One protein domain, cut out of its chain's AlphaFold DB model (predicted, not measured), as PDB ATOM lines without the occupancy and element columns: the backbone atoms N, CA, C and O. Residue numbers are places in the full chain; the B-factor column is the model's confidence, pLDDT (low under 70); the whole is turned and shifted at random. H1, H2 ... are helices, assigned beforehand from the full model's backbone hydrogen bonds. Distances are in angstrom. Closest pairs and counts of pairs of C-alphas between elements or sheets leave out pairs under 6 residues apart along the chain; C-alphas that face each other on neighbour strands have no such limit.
ATOM      1  N   ASN A  74      -6.669   5.098 -97.317       87.88
ATOM      2  CA  ASN A  74      -5.466   4.361 -96.930       87.88
ATOM      3  C   ASN A  74      -4.530   4.069 -98.114       87.88
ATOM      4  O   ASN A  74      -3.312   4.006 -97.932       87.88
ATOM      5  N   HIS A  75      -5.062   3.911 -99.329       88.00
ATOM      6  CA  HIS A  75      -4.247   3.678-100.517       88.00
ATOM      7  C   HIS A  75      -3.450   4.933-100.878       88.00
ATOM      8  O   HIS A  75      -2.247   4.867-101.137       88.00
ATOM      9  N   ILE A  76      -4.104   6.094-100.841       90.69
ATOM     10  CA  ILE A  76      -3.454   7.383-101.097       90.69
ATOM     11  C   ILE A  76      -2.468   7.707 -99.977       90.69
ATOM     12  O   ILE A  76      -1.358   8.160-100.263       90.69
ATOM     13  N   ALA A  77      -2.822   7.408 -98.724       92.81
ATOM     14  CA  ALA A  77      -1.919   7.528 -97.582       92.81
ATOM     15  C   ALA A  77      -0.625   6.736 -97.796       92.81
ATOM     16  O   ALA A  77       0.464   7.285 -97.628       92.81
ATOM     17  N   ARG A  78      -0.741   5.474 -98.232       92.56
ATOM     18  CA  ARG A  78       0.394   4.606 -98.566       92.56
ATOM     19  C   ARG A  78       1.283   5.229 -99.640       92.56
ATOM     20  O   ARG A  78       2.482   5.381 -99.416       92.56
ATOM     21  N   LEU A  79       0.710   5.614-100.783       92.69
ATOM     22  CA  LEU A  79       1.468   6.184-101.906       92.69
ATOM     23  C   LEU A  79       2.171   7.491-101.518       92.69
ATOM     24  O   LEU A  79       3.332   7.721-101.871       92.69
ATOM     25  N   LEU A  80       1.480   8.349-100.769       93.94
ATOM     26  CA  LEU A  80       2.028   9.606-100.276       93.94
ATOM     27  C   LEU A  80       3.169   9.364 -99.288       93.94
ATOM     28  O   LEU A  80       4.218   9.995 -99.397       93.94
ATOM     29  N   TYR A  81       2.987   8.438 -98.349       94.06
ATOM     30  CA  TYR A  81       4.007   8.101 -97.367       94.06
ATOM     31  C   TYR A  81       5.259   7.530 -98.038       94.06
ATOM     32  O   TYR A  81       6.354   8.049 -97.818       94.06
ATOM     33  N   ALA A  82       5.101   6.534 -98.914       93.31
ATOM     34  CA  ALA A  82       6.213   5.924 -99.635       93.31
ATOM     35  C   ALA A  82       6.953   6.952-100.508       93.31
ATOM     36  O   ALA A  82       8.177   7.060-100.444       93.31
ATOM     37  N   SER A  83       6.236   7.779-101.277       93.75
ATOM     38  CA  SER A  83       6.862   8.795-102.139       93.75
ATOM     39  C   SER A  83       7.597   9.889-101.356       93.75
ATOM     40  O   SER A  83       8.709  10.268-101.731       93.75
ATOM     41  N   LEU A  84       7.032  10.382-100.248       94.50
ATOM     42  CA  LEU A  84       7.703  11.367 -99.397       94.50
ATOM     43  C   LEU A  84       8.933  10.775 -98.718       94.50
ATOM     44  O   LEU A  84       9.992  11.401 -98.729       94.50
ATOM     45  N   PHE A  85       8.813   9.575 -98.154       94.56
ATOM     46  CA  PHE A  85       9.908   8.926 -97.441       94.56
ATOM     47  C   PHE A  85      11.101   8.679 -98.367       94.56
ATOM     48  O   PHE A  85      12.228   9.063 -98.054       94.56
ATOM     49  N   THR A  86      10.847   8.127 -99.553       91.94
ATOM     50  CA  THR A  86      11.880   7.873-100.570       91.94
ATOM     51  C   THR A  86      12.516   9.161-101.087       91.94
ATOM     52  O   THR A  86      13.740   9.247-101.193       91.94
ATOM     53  N   SER A  87      11.720  10.208-101.316       93.12
ATOM     54  CA  SER A  87      12.227  11.526-101.721       93.12
ATOM     55  C   SER A  87      13.104  12.170-100.645       93.12
ATOM     56  O   SER A  87      14.149  12.743-100.957       93.12
ATOM     57  N   ILE A  88      12.715  12.059 -99.371       93.81
ATOM     58  CA  ILE A  88      13.510  12.559 -98.244       93.81
ATOM     59  C   ILE A  88      14.831  11.797 -98.165       93.81
ATOM     60  O   ILE A  88      15.875  12.443 -98.076       93.81
ATOM     61  N   LEU A  89      14.806  10.465 -98.269       90.88
ATOM     62  CA  LEU A  89      16.016   9.641 -98.281       90.88
ATOM     63  C   LEU A  89      16.971  10.021 -99.416       90.88
ATOM     64  O   LEU A  89      18.165  10.157 -99.170       90.88
ATOM     65  N   ASN A  90      16.461  10.251-100.629       90.94
ATOM     66  CA  ASN A  90      17.265  10.754-101.750       90.94
ATOM     67  C   ASN A  90      17.902  12.109-101.422       90.94
ATOM     68  O   ASN A  90      19.089  12.308-101.638       90.94
ATOM     69  N   SER A  91      17.137  13.027-100.827       92.00
ATOM     70  CA  SER A  91      17.668  14.345-100.459       92.00
ATOM     71  C   SER A  91      18.715  14.299 -99.340       92.00
ATOM     72  O   SER A  91      19.524  15.218 -99.224       92.00
ATOM     73  N   LEU A  92      18.657  13.278 -98.478       90.19
ATOM     74  CA  LEU A  92      19.593  13.079 -97.373       90.19
ATOM     75  C   LEU A  92      20.887  12.419 -97.846       90.19
ATOM     76  O   LEU A  92      21.941  12.752 -97.315       90.19
ATOM     77  N   GLU A  93      20.813  11.552 -98.853       88.12
ATOM     78  CA  GLU A  93      21.978  10.933 -99.491       88.12
ATOM     79  C   GLU A  93      22.943  11.989-100.053       88.12
ATOM     80  O   GLU A  93      24.148  11.885 -99.849       88.12
ATOM     81  N   ASP A  94      22.415  13.063-100.651       88.88
ATOM     82  CA  ASP A  94      23.227  14.166-101.185       88.88
ATOM     83  C   ASP A  94      23.808  15.096-100.102       88.88
ATOM     84  O   ASP A  94      24.782  15.813-100.344       88.88
ATOM     85  N   LYS A  95      23.179  15.160 -98.921       89.19
ATOM     86  CA  LYS A  95      23.493  16.158 -97.881       89.19
ATOM     87  C   LYS A  95      24.353  15.620 -96.747       89.19
ATOM     88  O   LYS A  95      25.067  16.405 -96.122       89.19
ATOM     89  N   LEU A  96      24.220  14.338 -96.424       89.00
ATOM     90  CA  LEU A  96      24.896  13.716 -95.291       89.00
ATOM     91  C   LEU A  96      26.257  13.155 -95.695       89.00
ATOM     92  O   LEU A  96      26.508  12.816 -96.849       89.00
ATOM     93  N   LEU A  97      27.143  13.025 -94.707       88.81
ATOM     94  CA  LEU A  97      28.378  12.271 -94.886       88.81
ATOM     95  C   LEU A  97      28.048  10.776 -95.075       88.81
ATOM     96  O   LEU A  97      27.098  10.289 -94.455       88.81
ATOM     97  N   PRO A  98      28.846  10.018 -95.854       87.75
ATOM     98  CA  PRO A  98      28.582   8.601 -96.112       87.75
ATOM     99  C   PRO A  98      28.411   7.759 -94.838       87.75
ATOM    100  O   PRO A  98      27.524   6.911 -94.777       87.75
ATOM    101  N   ASP A  99      29.209   8.031 -93.802       86.88
ATOM    102  CA  ASP A  99      29.161   7.301 -92.530       86.88
ATOM    103  C   ASP A  99      27.878   7.601 -91.730       86.88
ATOM    104  O   ASP A  99      27.278   6.708 -91.128       86.88
ATOM    105  N   GLU A 100      27.421   8.857 -91.742       90.50
ATOM    106  CA  GLU A 100      26.175   9.266 -91.080       90.50
ATOM    107  C   GLU A 100      24.956   8.685 -91.800       90.50
ATOM    108  O   GLU A 100      24.034   8.180 -91.155       90.50
ATOM    109  N   TYR A 101      24.978   8.700 -93.135       90.06
ATOM    110  CA  TYR A 101      23.940   8.094 -93.960       90.06
ATOM    111  C   TYR A 101      23.861   6.578 -93.737       90.06
ATOM    112  O   TYR A 101      22.770   6.041 -93.554       90.06
ATOM    113  N   PHE A 102      25.003   5.889 -93.654       88.12
ATOM    114  CA  PHE A 102      25.043   4.454 -93.371       88.12
ATOM    115  C   PHE A 102      24.411   4.110 -92.011       88.12
ATOM    116  O   PHE A 102      23.576   3.208 -91.921       88.12
ATOM    117  N   ASN A 103      24.738   4.869 -90.959       91.38
ATOM    118  CA  ASN A 103      24.147   4.681 -89.630       91.38
ATOM    119  C   ASN A 103      22.634   4.947 -89.618       91.38
ATOM    120  O   ASN A 103      21.876   4.245 -88.938       91.38
ATOM    121  N   LEU A 104      22.179   5.946 -90.379       91.19
ATOM    122  CA  LEU A 104      20.760   6.246 -90.546       91.19
ATOM    123  C   LEU A 104      20.031   5.085 -91.232       91.19
ATOM    124  O   LEU A 104      19.004   4.637 -90.721       91.19
ATOM    125  N   ILE A 105      20.576   4.547 -92.326       91.12
ATOM    126  CA  ILE A 105      19.993   3.398 -93.033       91.12
ATOM    127  C   ILE A 105      19.928   2.163 -92.130       91.12
ATOM    128  O   ILE A 105      18.875   1.534 -92.053       91.12
ATOM    129  N   HIS A 106      20.987   1.859 -91.377       90.81
ATOM    130  CA  HIS A 106      20.977   0.741 -90.428       90.81
ATOM    131  C   HIS A 106      19.918   0.928 -89.329       90.81
ATOM    132  O   HIS A 106      19.241  -0.014 -88.920       90.81
ATOM    133  N   THR A 107      19.732   2.166 -88.863       93.44
ATOM    134  CA  THR A 107      18.675   2.487 -87.896       93.44
ATOM    135  C   THR A 107      17.291   2.260 -88.504       93.44
ATOM    136  O   THR A 107      16.423   1.709 -87.833       93.44
ATOM    137  N   ILE A 108      17.076   2.646 -89.765       92.50
ATOM    138  CA  ILE A 108      15.811   2.415 -90.478       92.50
ATOM    139  C   ILE A 108      15.547   0.918 -90.653       92.50
ATOM    140  O   ILE A 108      14.458   0.473 -90.306       92.50
ATOM    141  N   GLN A 109      16.536   0.146 -91.112       92.25
ATOM    142  CA  GLN A 109      16.424  -1.310 -91.269       92.25
ATOM    143  C   GLN A 109      15.986  -1.972 -89.957       92.25
ATOM    144  O   GLN A 109      14.940  -2.611 -89.911       92.25
ATOM    145  N   HIS A 110      16.699  -1.694 -88.860       91.75
ATOM    146  CA  HIS A 110      16.349  -2.225 -87.543       91.75
ATOM    147  C   HIS A 110      14.938  -1.810 -87.100       91.75
ATOM    148  O   HIS A 110      14.219  -2.579 -86.466       91.75
ATOM    149  N   ARG A 111      14.511  -0.572 -87.381       93.38
ATOM    150  CA  ARG A 111      13.151  -0.128 -87.041       93.38
ATOM    151  C   ARG A 111      12.096  -0.854 -87.863       93.38
ATOM    152  O   ARG A 111      11.064  -1.188 -87.296       93.38
ATOM    153  N   PHE A 112      12.354  -1.124 -89.138       92.25
ATOM    154  CA  PHE A 112      11.452  -1.907 -89.974       92.25
ATOM    155  C   PHE A 112      11.368  -3.366 -89.510       92.25
ATOM    156  O   PHE A 112      10.257  -3.864 -89.364       92.25
ATOM    157  N   ASP A 113      12.486  -4.006 -89.153       90.25
ATOM    158  CA  ASP A 113      12.478  -5.355 -88.561       90.25
ATOM    159  C   ASP A 113      11.638  -5.401 -87.270       90.25
ATOM    160  O   ASP A 113      10.812  -6.294 -87.069       90.25
ATOM    161  N   VAL A 114      11.789  -4.400 -86.396       90.38
ATOM    162  CA  VAL A 114      10.994  -4.300 -85.162       90.38
ATOM    163  C   VAL A 114       9.513  -4.063 -85.469       90.38
ATOM    164  O   VAL A 114       8.658  -4.682 -84.844       90.38
ATOM    165  N   MET A 115       9.188  -3.203 -86.438       90.44
ATOM    166  CA  MET A 115       7.799  -2.947 -86.830       90.44
ATOM    167  C   MET A 115       7.123  -4.207 -87.373       90.44
ATOM    168  O   MET A 115       5.991  -4.485 -86.988       90.44
ATOM    169  N   LEU A 116       7.802  -4.975 -88.227       87.06
ATOM    170  CA  LEU A 116       7.251  -6.208 -88.793       87.06
ATOM    171  C   LEU A 116       7.134  -7.318 -87.739       87.06
ATOM    172  O   LEU A 116       6.106  -7.979 -87.673       87.06
ATOM    173  N   SER A 117       8.129  -7.482 -86.863       84.75
ATOM    174  CA  SER A 117       8.096  -8.516 -85.814       84.75
ATOM    175  C   SER A 117       7.076  -8.255 -84.701       84.75
ATOM    176  O   SER A 117       6.557  -9.204 -84.119       84.75
ATOM    177  N   GLN A 118       6.779  -6.990 -84.389       84.62
ATOM    178  CA  GLN A 118       5.817  -6.609 -83.344       84.62
ATOM    179  C   GLN A 118       4.391  -6.393 -83.864       84.62
ATOM    180  O   GLN A 118       3.481  -6.147 -83.073       84.62
ATOM    181  N   SER A 119       4.183  -6.428 -85.181       80.75
ATOM    182  CA  SER A 119       2.854  -6.244 -85.759       80.75
ATOM    183  C   SER A 119       1.978  -7.466 -85.490       80.75
ATOM    184  O   SER A 119       2.356  -8.583 -85.808       80.75
ATOM    185  N   GLU A 120       0.786  -7.257 -84.927       71.88
ATOM    186  CA  GLU A 120      -0.188  -8.341 -84.695       71.88
ATOM    187  C   GLU A 120      -1.245  -8.430 -85.803       71.88
ATOM    188  O   GLU A 120      -1.695  -9.514 -86.154       71.88
ATOM    189  N   ILE A 121      -1.677  -7.276 -86.324       71.44
ATOM    190  CA  ILE A 121      -2.818  -7.159 -87.253       71.44
ATOM    191  C   ILE A 121      -2.363  -7.254 -88.715       71.44
ATOM    192  O   ILE A 121      -3.184  -7.509 -89.585       71.44
ATOM    193  N   PHE A 122      -1.070  -7.025 -88.983       79.12
ATOM    194  CA  PHE A 122      -0.489  -7.054 -90.329       79.12
ATOM    195  C   PHE A 122      -1.338  -6.286 -91.356       79.12
ATOM    196  O   PHE A 122      -1.781  -6.817 -92.367       79.12
ATOM    197  N   TYR A 123      -1.614  -5.007 -91.059       84.00
ATOM    198  CA  TYR A 123      -2.492  -4.208 -91.910       84.00
ATOM    199  C   TYR A 123      -1.881  -4.036 -93.321       84.00
ATOM    200  O   TYR A 123      -0.801  -3.446 -93.443       84.00
ATOM    201  N   PRO A 124      -2.571  -4.466 -94.392       85.75
ATOM    202  CA  PRO A 124      -1.995  -4.579 -95.732       85.75
ATOM    203  C   PRO A 124      -1.434  -3.266 -96.283       85.75
ATOM    204  O   PRO A 124      -0.283  -3.211 -96.706       85.75
ATOM    205  N   SER A 125      -2.186  -2.163 -96.209       87.44
ATOM    206  CA  SER A 125      -1.710  -0.870 -96.730       87.44
ATOM    207  C   SER A 125      -0.451  -0.375 -96.012       87.44
ATOM    208  O   SER A 125       0.365   0.314 -96.619       87.44
ATOM    209  N   PHE A 126      -0.280  -0.728 -94.732       90.06
ATOM    210  CA  PHE A 126       0.906  -0.383 -93.949       90.06
ATOM    211  C   PHE A 126       2.107  -1.250 -94.337       90.06
ATOM    212  O   PHE A 126       3.169  -0.710 -94.638       90.06
ATOM    213  N   VAL A 127       1.929  -2.574 -94.395       90.88
ATOM    214  CA  VAL A 127       2.991  -3.507 -94.808       90.88
ATOM    215  C   VAL A 127       3.441  -3.200 -96.236       90.88
ATOM    216  O   VAL A 127       4.637  -3.070 -96.486       90.88
ATOM    217  N   ALA A 128       2.500  -2.960 -97.151       90.44
ATOM    218  CA  ALA A 128       2.809  -2.546 -98.511       90.44
ATOM    219  C   ALA A 128       3.594  -1.224 -98.556       90.44
ATOM    220  O   ALA A 128       4.563  -1.136 -99.299       90.44
ATOM    221  N   ALA A 129       3.248  -0.223 -97.732       92.19
ATOM    222  CA  ALA A 129       3.994   1.040 -97.674       92.19
ATOM    223  C   ALA A 129       5.469   0.835 -97.296       92.19
ATOM    224  O   ALA A 129       6.355   1.471 -97.868       92.19
ATOM    225  N   LEU A 130       5.729  -0.042 -96.322       92.38
ATOM    226  CA  LEU A 130       7.085  -0.377 -95.893       92.38
ATOM    227  C   LEU A 130       7.850  -1.093 -97.010       92.38
ATOM    228  O   LEU A 130       8.983  -0.720 -97.311       92.38
ATOM    229  N   LEU A 131       7.226  -2.080 -97.657       91.62
ATOM    230  CA  LEU A 131       7.848  -2.821 -98.755       91.62
ATOM    231  C   LEU A 131       8.082  -1.945 -99.994       91.62
ATOM    232  O   LEU A 131       9.130  -2.072-100.621       91.62
ATOM    233  N   ASP A 132       7.191  -0.999-100.298       91.88
ATOM    234  CA  ASP A 132       7.370  -0.018-101.378       91.88
ATOM    235  C   ASP A 132       8.626   0.845-101.141       91.88
ATOM    236  O   ASP A 132       9.412   1.101-102.058       91.88
ATOM    237  N   ILE A 133       8.866   1.256 -99.890       92.00
ATOM    238  CA  ILE A 133      10.078   1.994 -99.504       92.00
ATOM    239  C   ILE A 133      11.320   1.121 -99.692       92.00
ATOM    240  O   ILE A 133      12.324   1.587-100.230       92.00
ATOM    241  N   VAL A 134      11.265  -0.143 -99.282       92.19
ATOM    242  CA  VAL A 134      12.376  -1.094 -99.428       92.19
ATOM    243  C   VAL A 134      12.704  -1.331-100.903       92.19
ATOM    244  O   VAL A 134      13.865  -1.239-101.302       92.19
ATOM    245  N   LEU A 135      11.680  -1.542-101.733       90.94
ATOM    246  CA  LEU A 135      11.801  -1.736-103.179       90.94
ATOM    247  C   LEU A 135      12.339  -0.507-103.915       90.94
ATOM    248  O   LEU A 135      12.922  -0.654-104.987       90.94
ATOM    249  N   SER A 136      12.182   0.695-103.361       89.69
ATOM    250  CA  SER A 136      12.748   1.907-103.961       89.69
ATOM    251  C   SER A 136      14.281   1.952-103.894       89.69
ATOM    252  O   SER A 136      14.920   2.488-104.799       89.69
ATOM    253  N   LYS A 137      14.877   1.379-102.835       86.69
ATOM    254  CA  LYS A 137      16.329   1.345-102.593       86.69
ATOM    255  C   LYS A 137      16.792  -0.035-102.103       86.69
ATOM    256  O   LYS A 137      17.345  -0.148-101.002       86.69
ATOM    257  N   PRO A 138      16.656  -1.083-102.931       83.69
ATOM    258  CA  PRO A 138      16.918  -2.457-102.511       83.69
ATOM    259  C   PRO A 138      18.418  -2.744-102.311       83.69
ATOM    260  O   PRO A 138      18.785  -3.696-101.628       83.69
ATOM    261  N   GLU A 139      19.304  -1.912-102.873       83.25
ATOM    262  CA  GLU A 139      20.756  -2.001-102.651       83.25
ATOM    263  C   GLU A 139      21.180  -1.532-101.253       83.25
ATOM    264  O   GLU A 139      22.204  -1.978-100.741       83.25
ATOM    265  N   GLN A 140      20.413  -0.620-100.647       83.75
ATOM    266  CA  GLN A 140      20.773   0.039 -99.390       83.75
ATOM    267  C   GLN A 140      19.945  -0.489 -98.215       83.75
ATOM    268  O   GLN A 140      20.465  -0.609 -97.109       83.75
ATOM    269  N   ILE A 141      18.668  -0.813 -98.429       85.81
ATOM    270  CA  ILE A 141      17.747  -1.270 -97.385       85.81
ATOM    271  C   ILE A 141      17.499  -2.769 -97.568       85.81
ATOM    272  O   ILE A 141      16.757  -3.170 -98.458       85.81
ATOM    273  N   GLN A 142      18.108  -3.589 -96.709       85.31
ATOM    274  CA  GLN A 142      17.862  -5.027 -96.641       85.31
ATOM    275  C   GLN A 142      17.281  -5.364 -95.265       85.31
ATOM    276  O   GLN A 142      17.902  -5.082 -94.244       85.31
ATOM    277  N   ILE A 143      16.076  -5.925 -95.266       86.38
ATOM    278  CA  ILE A 143      15.331  -6.385 -94.081       86.38
ATOM    279  C   ILE A 143      15.460  -7.911 -94.008       86.38
ATOM    280  O   ILE A 143      15.709  -8.558 -95.031       86.38
ATOM    281  N   SER A 144      15.279  -8.499 -92.824       87.50
ATOM    282  CA  SER A 144      15.216  -9.958 -92.684       87.50
ATOM    283  C   SER A 144      14.099 -10.575 -93.538       87.50
ATOM    284  O   SER A 144      12.934 -10.178 -93.451       87.50
ATOM    285  N   SER A 145      14.440 -11.586 -94.342       87.75
ATOM    286  CA  SER A 145      13.492 -12.253 -95.245       87.75
ATOM    287  C   SER A 145      12.398 -13.017 -94.507       87.75
ATOM    288  O   SER A 145      11.271 -13.032 -94.987       87.75
ATOM    289  N   GLN A 146      12.688 -13.532 -93.309       86.62
ATOM    290  CA  GLN A 146      11.709 -14.188 -92.439       86.62
ATOM    291  C   GLN A 146      10.575 -13.249 -92.003       86.62
ATOM    292  O   GLN A 146       9.415 -13.647 -91.922       86.62
ATOM    293  N   TYR A 147      10.889 -11.981 -91.709       87.75
ATOM    294  CA  TYR A 147       9.856 -11.018 -91.326       87.75
ATOM    295  C   TYR A 147       9.031 -10.573 -92.529       87.75
ATOM    296  O   TYR A 147       7.828 -10.359 -92.391       87.75
ATOM    297  N   ILE A 148       9.652 -10.466 -93.707       90.31
ATOM    298  CA  ILE A 148       8.947 -10.146 -94.951       90.31
ATOM    299  C   ILE A 148       7.965 -11.263 -95.303       90.31
ATOM    300  O   ILE A 148       6.791 -10.975 -95.524       90.31
ATOM    301  N   SER A 149       8.411 -12.519 -95.338       88.19
ATOM    302  CA  SER A 149       7.558 -13.661 -95.681       88.19
ATOM    303  C   SER A 149       6.399 -13.809 -94.699       88.19
ATOM    304  O   SER A 149       5.246 -13.818 -95.121       88.19
ATOM    305  N   ALA A 150       6.670 -13.805 -93.389       84.81
ATOM    306  CA  ALA A 150       5.633 -13.902 -92.368       84.81
ATOM    307  C   ALA A 150       4.604 -12.769 -92.502       84.81
ATOM    308  O   ALA A 150       3.404 -13.024 -92.567       84.81
ATOM    309  N   SER A 151       5.067 -11.521 -92.631       85.75
ATOM    310  CA  SER A 151       4.171 -10.364 -92.729       85.75
ATOM    311  C   SER A 151       3.351 -10.366 -94.016       85.75
ATOM    312  O   SER A 151       2.189  -9.974 -93.996       85.75
ATOM    313  N   THR A 152       3.933 -10.784 -95.142       88.38
ATOM    314  CA  THR A 152       3.261 -10.771 -96.453       88.38
ATOM    315  C   THR A 152       2.250 -11.895 -96.591       88.38
ATOM    316  O   THR A 152       1.163 -11.639 -97.097       88.38
ATOM    317  N   ILE A 153       2.545 -13.083 -96.056       84.62
ATOM    318  CA  ILE A 153       1.589 -14.193 -95.966       84.62
ATOM    319  C   ILE A 153       0.423 -13.808 -95.046       84.62
ATOM    320  O   ILE A 153      -0.734 -13.996 -95.409       84.62
ATOM    321  N   SER A 154       0.699 -13.210 -93.881       81.12
ATOM    322  CA  SER A 154      -0.357 -12.763 -92.961       81.12
ATOM    323  C   SER A 154      -1.183 -11.588 -93.495       81.12
ATOM    324  O   SER A 154      -2.351 -11.468 -93.142       81.12
ATOM    325  N   SER A 155      -0.601 -10.723 -94.333       83.31
ATOM    326  CA  SER A 155      -1.303  -9.571 -94.930       83.31
ATOM    327  C   SER A 155      -1.988  -9.880 -96.265       83.31
ATOM    328  O   SER A 155      -2.620  -8.980 -96.817       83.31
ATOM    329  N   HIS A 156      -1.810 -11.083 -96.822       82.56
ATOM    330  CA  HIS A 156      -2.205 -11.431 -98.197       82.56
ATOM    331  C   HIS A 156      -1.596 -10.512 -99.271       82.56
ATOM    332  O   HIS A 156      -2.259 -10.066-100.205       82.56
ATOM    333  N   LEU A 157      -0.314 -10.181 -99.098       86.12
ATOM    334  CA  LEU A 157       0.489  -9.364-100.014       86.12
ATOM    335  C   LEU A 157       1.703 -10.145-100.523       86.12
ATOM    336  O   LEU A 157       2.826  -9.631-100.595       86.12
ATOM    337  N   GLU A 158       1.494 -11.415-100.845       87.38
ATOM    338  CA  GLU A 158       2.546 -12.353-101.222       87.38
ATOM    339  C   GLU A 158       3.280 -11.893-102.487       87.38
ATOM    340  O   GLU A 158       4.497 -12.020-102.563       87.38
ATOM    341  N   SER A 159       2.571 -11.282-103.444       89.00
ATOM    342  CA  SER A 159       3.134 -10.757-104.698       89.00
ATOM    343  C   SER A 159       4.248  -9.726-104.461       89.00
ATOM    344  O   SER A 159       5.335  -9.821-105.038       89.00
ATOM    345  N   VAL A 160       4.010  -8.765-103.565       88.94
ATOM    346  CA  VAL A 160       4.983  -7.730-103.189       88.94
ATOM    347  C   VAL A 160       6.128  -8.345-102.383       88.94
ATOM    348  O   VAL A 160       7.290  -8.012-102.614       88.94
ATOM    349  N   GLY A 161       5.820  -9.283-101.481       90.81
ATOM    350  CA  GLY A 161       6.820 -10.034-100.720       90.81
ATOM    351  C   GLY A 161       7.795 -10.799-101.611       90.81
ATOM    352  O   GLY A 161       9.007 -10.632-101.479       90.81
ATOM    353  N   ILE A 162       7.275 -11.565-102.570       91.81
ATOM    354  CA  ILE A 162       8.056 -12.317-103.563       91.81
ATOM    355  C   ILE A 162       8.988 -11.374-104.321       91.81
ATOM    356  O   ILE A 162      10.200 -11.587-104.321       91.81
ATOM    357  N   LEU A 163       8.455 -10.278-104.870       92.62
ATOM    358  CA  LEU A 163       9.253  -9.281-105.589       92.62
ATOM    359  C   LEU A 163      10.394  -8.722-104.729       92.62
ATOM    360  O   LEU A 163      11.522  -8.595-105.208       92.62
ATOM    361  N   THR A 164      10.132  -8.407-103.455       91.62
ATOM    362  CA  THR A 164      11.169  -7.868-102.557       91.62
ATOM    363  C   THR A 164      12.302  -8.867-102.321       91.62
ATOM    364  O   THR A 164      13.476  -8.503-102.430       91.62
ATOM    365  N   ILE A 165      11.971 -10.137-102.065       91.56
ATOM    366  CA  ILE A 165      12.957 -11.184-101.782       91.56
ATOM    367  C   ILE A 165      13.746 -11.533-103.053       91.56
ATOM    368  O   ILE A 165      14.973 -11.630-103.006       91.56
ATOM    369  N   GLU A 166      13.092 -11.632-104.211       91.75
ATOM    370  CA  GLU A 166      13.766 -11.837-105.499       91.75
ATOM    371  C   GLU A 166      14.741 -10.708-105.830       91.75
ATOM    372  O   GLU A 166      15.871 -10.961-106.269       91.75
ATOM    373  N   CYS A 167      14.342  -9.456-105.585       88.94
ATOM    374  CA  CYS A 167      15.230  -8.310-105.724       88.94
ATOM    375  C   CYS A 167      16.470  -8.454-104.832       88.94
ATOM    376  O   CYS A 167      17.584  -8.251-105.318       88.94
ATOM    377  N   PHE A 168      16.313  -8.856-103.567       89.50
ATOM    378  CA  PHE A 168      17.443  -9.077-102.660       89.50
ATOM    379  C   PHE A 168      18.375 -10.188-103.141       89.50
ATOM    380  O   PHE A 168      19.590  -9.983-103.205       89.50
ATOM    381  N   ILE A 169      17.826 -11.333-103.545       87.25
ATOM    382  CA  ILE A 169      18.606 -12.461-104.064       87.25
ATOM    383  C   ILE A 169      19.398 -12.033-105.305       87.25
ATOM    384  O   ILE A 169      20.605 -12.281-105.394       87.25
ATOM    385  N   ARG A 170      18.750 -11.342-106.249       87.69
ATOM    386  CA  ARG A 170      19.387 -10.857-107.481       87.69
ATOM    387  C   ARG A 170      20.529  -9.888-107.186       87.69
ATOM    388  O   ARG A 170      21.585  -9.979-107.815       87.69
ATOM    389  N   LEU A 171      20.343  -8.973-106.239       84.75
ATOM    390  CA  LEU A 171      21.380  -8.020-105.841       84.75
ATOM    391  C   LEU A 171      22.556  -8.704-105.147       84.75
ATOM    392  O   LEU A 171      23.708  -8.397-105.459       84.75
TER     393      LEU A 171
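This is residues 74 to 171 of the 440 residues of the protein "Hypothetical protein" of Rotaria sordida (UniProt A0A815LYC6). The longest helix, H2, and the long helix H1 open as a narrow V from the tight link that joins them, and the shorter H3 lies in the middle of the domain between the other ends of the two. H3 packs on H1 and, with H4 and H5, makes a small up-and-down bundle, each helix running against the one before it; the last part of H2 packs on H4. The printed part has 98 residues with five named helices, H1 to H5 in chain order, and no named strand; the class is all helix. It is compact, with a radius of gyration of the C-alphas of 13.2 A, and rounded, spanning 38 by 29 by 25 A.

H2, residues 98 to 118, touches H4, residues 145 to 155, with residues 113 to 117 alone; the closest C-alphas, those of Leu 116 and Tyr 147, are 6.0 A apart. These two run the same way at a steep tilt of 46 degrees. H2 is close to but not clearly touching H1, residues 74 to 93, at a shallow tilt of 25 degrees, opposite ways; their closest C-alphas, those of Glu 93 and Tyr 101, are 6.5 A apart. H2 is also close to but not clearly touching H3, residues 124 to 136, the closest C-alphas being those of Phe 112 and Leu 130, 7.5 A apart. H3 touches H1 at a shallow tilt of 27 degrees, the same way, with the C-alphas of Arg 78 and Ala 129 closest at 5.1 A. H3 and H4 form a helical hairpin; H3 touches H4 with residues 124 to 127 alone, at a tilt of 36 degrees, only just steep, and the C-alphas of Pro 124 and Ser 155 are closest at 5.1 A. H5, residues 158 to 171, forms a helical hairpin with H4 at a shallow tilt of 16 degrees, the C-alphas of Thr 152 and Glu 158 being closest at 5.1 A. H5 also touches H3, where the C-alphas of Leu 135 and Thr 164 are closest at 6.2 A. H1 is apart from H4 and H5, and H2 is apart from H5. In H1, H2, H3, H4 and H5 every O i to N i+4 pair is within hydrogen-bond range.

H2 measures 30.2 A from first to last C-alpha, beginning at C-alpha 98, (28.582, 8.601, -96.112). H1 measures 28.3 A and begins at C-alpha 74, (-5.466, 4.361, -96.930). H3 has 13 residues and H4 has 11. H5 measures 19.9 A and ends at C-alpha 171, (21.380, -8.020, -105.841).

The two C-alphas farthest apart, those of Leu 97 and His 156, are 38.8 A apart. The printed part has no cut. The links H1 to H2, H2 to H3 and H4 to H5 are tight, and H3 to H4, with 8 residues, is short. The mean pLDDT of the printed part is 88.8, and no printed residue is under 70.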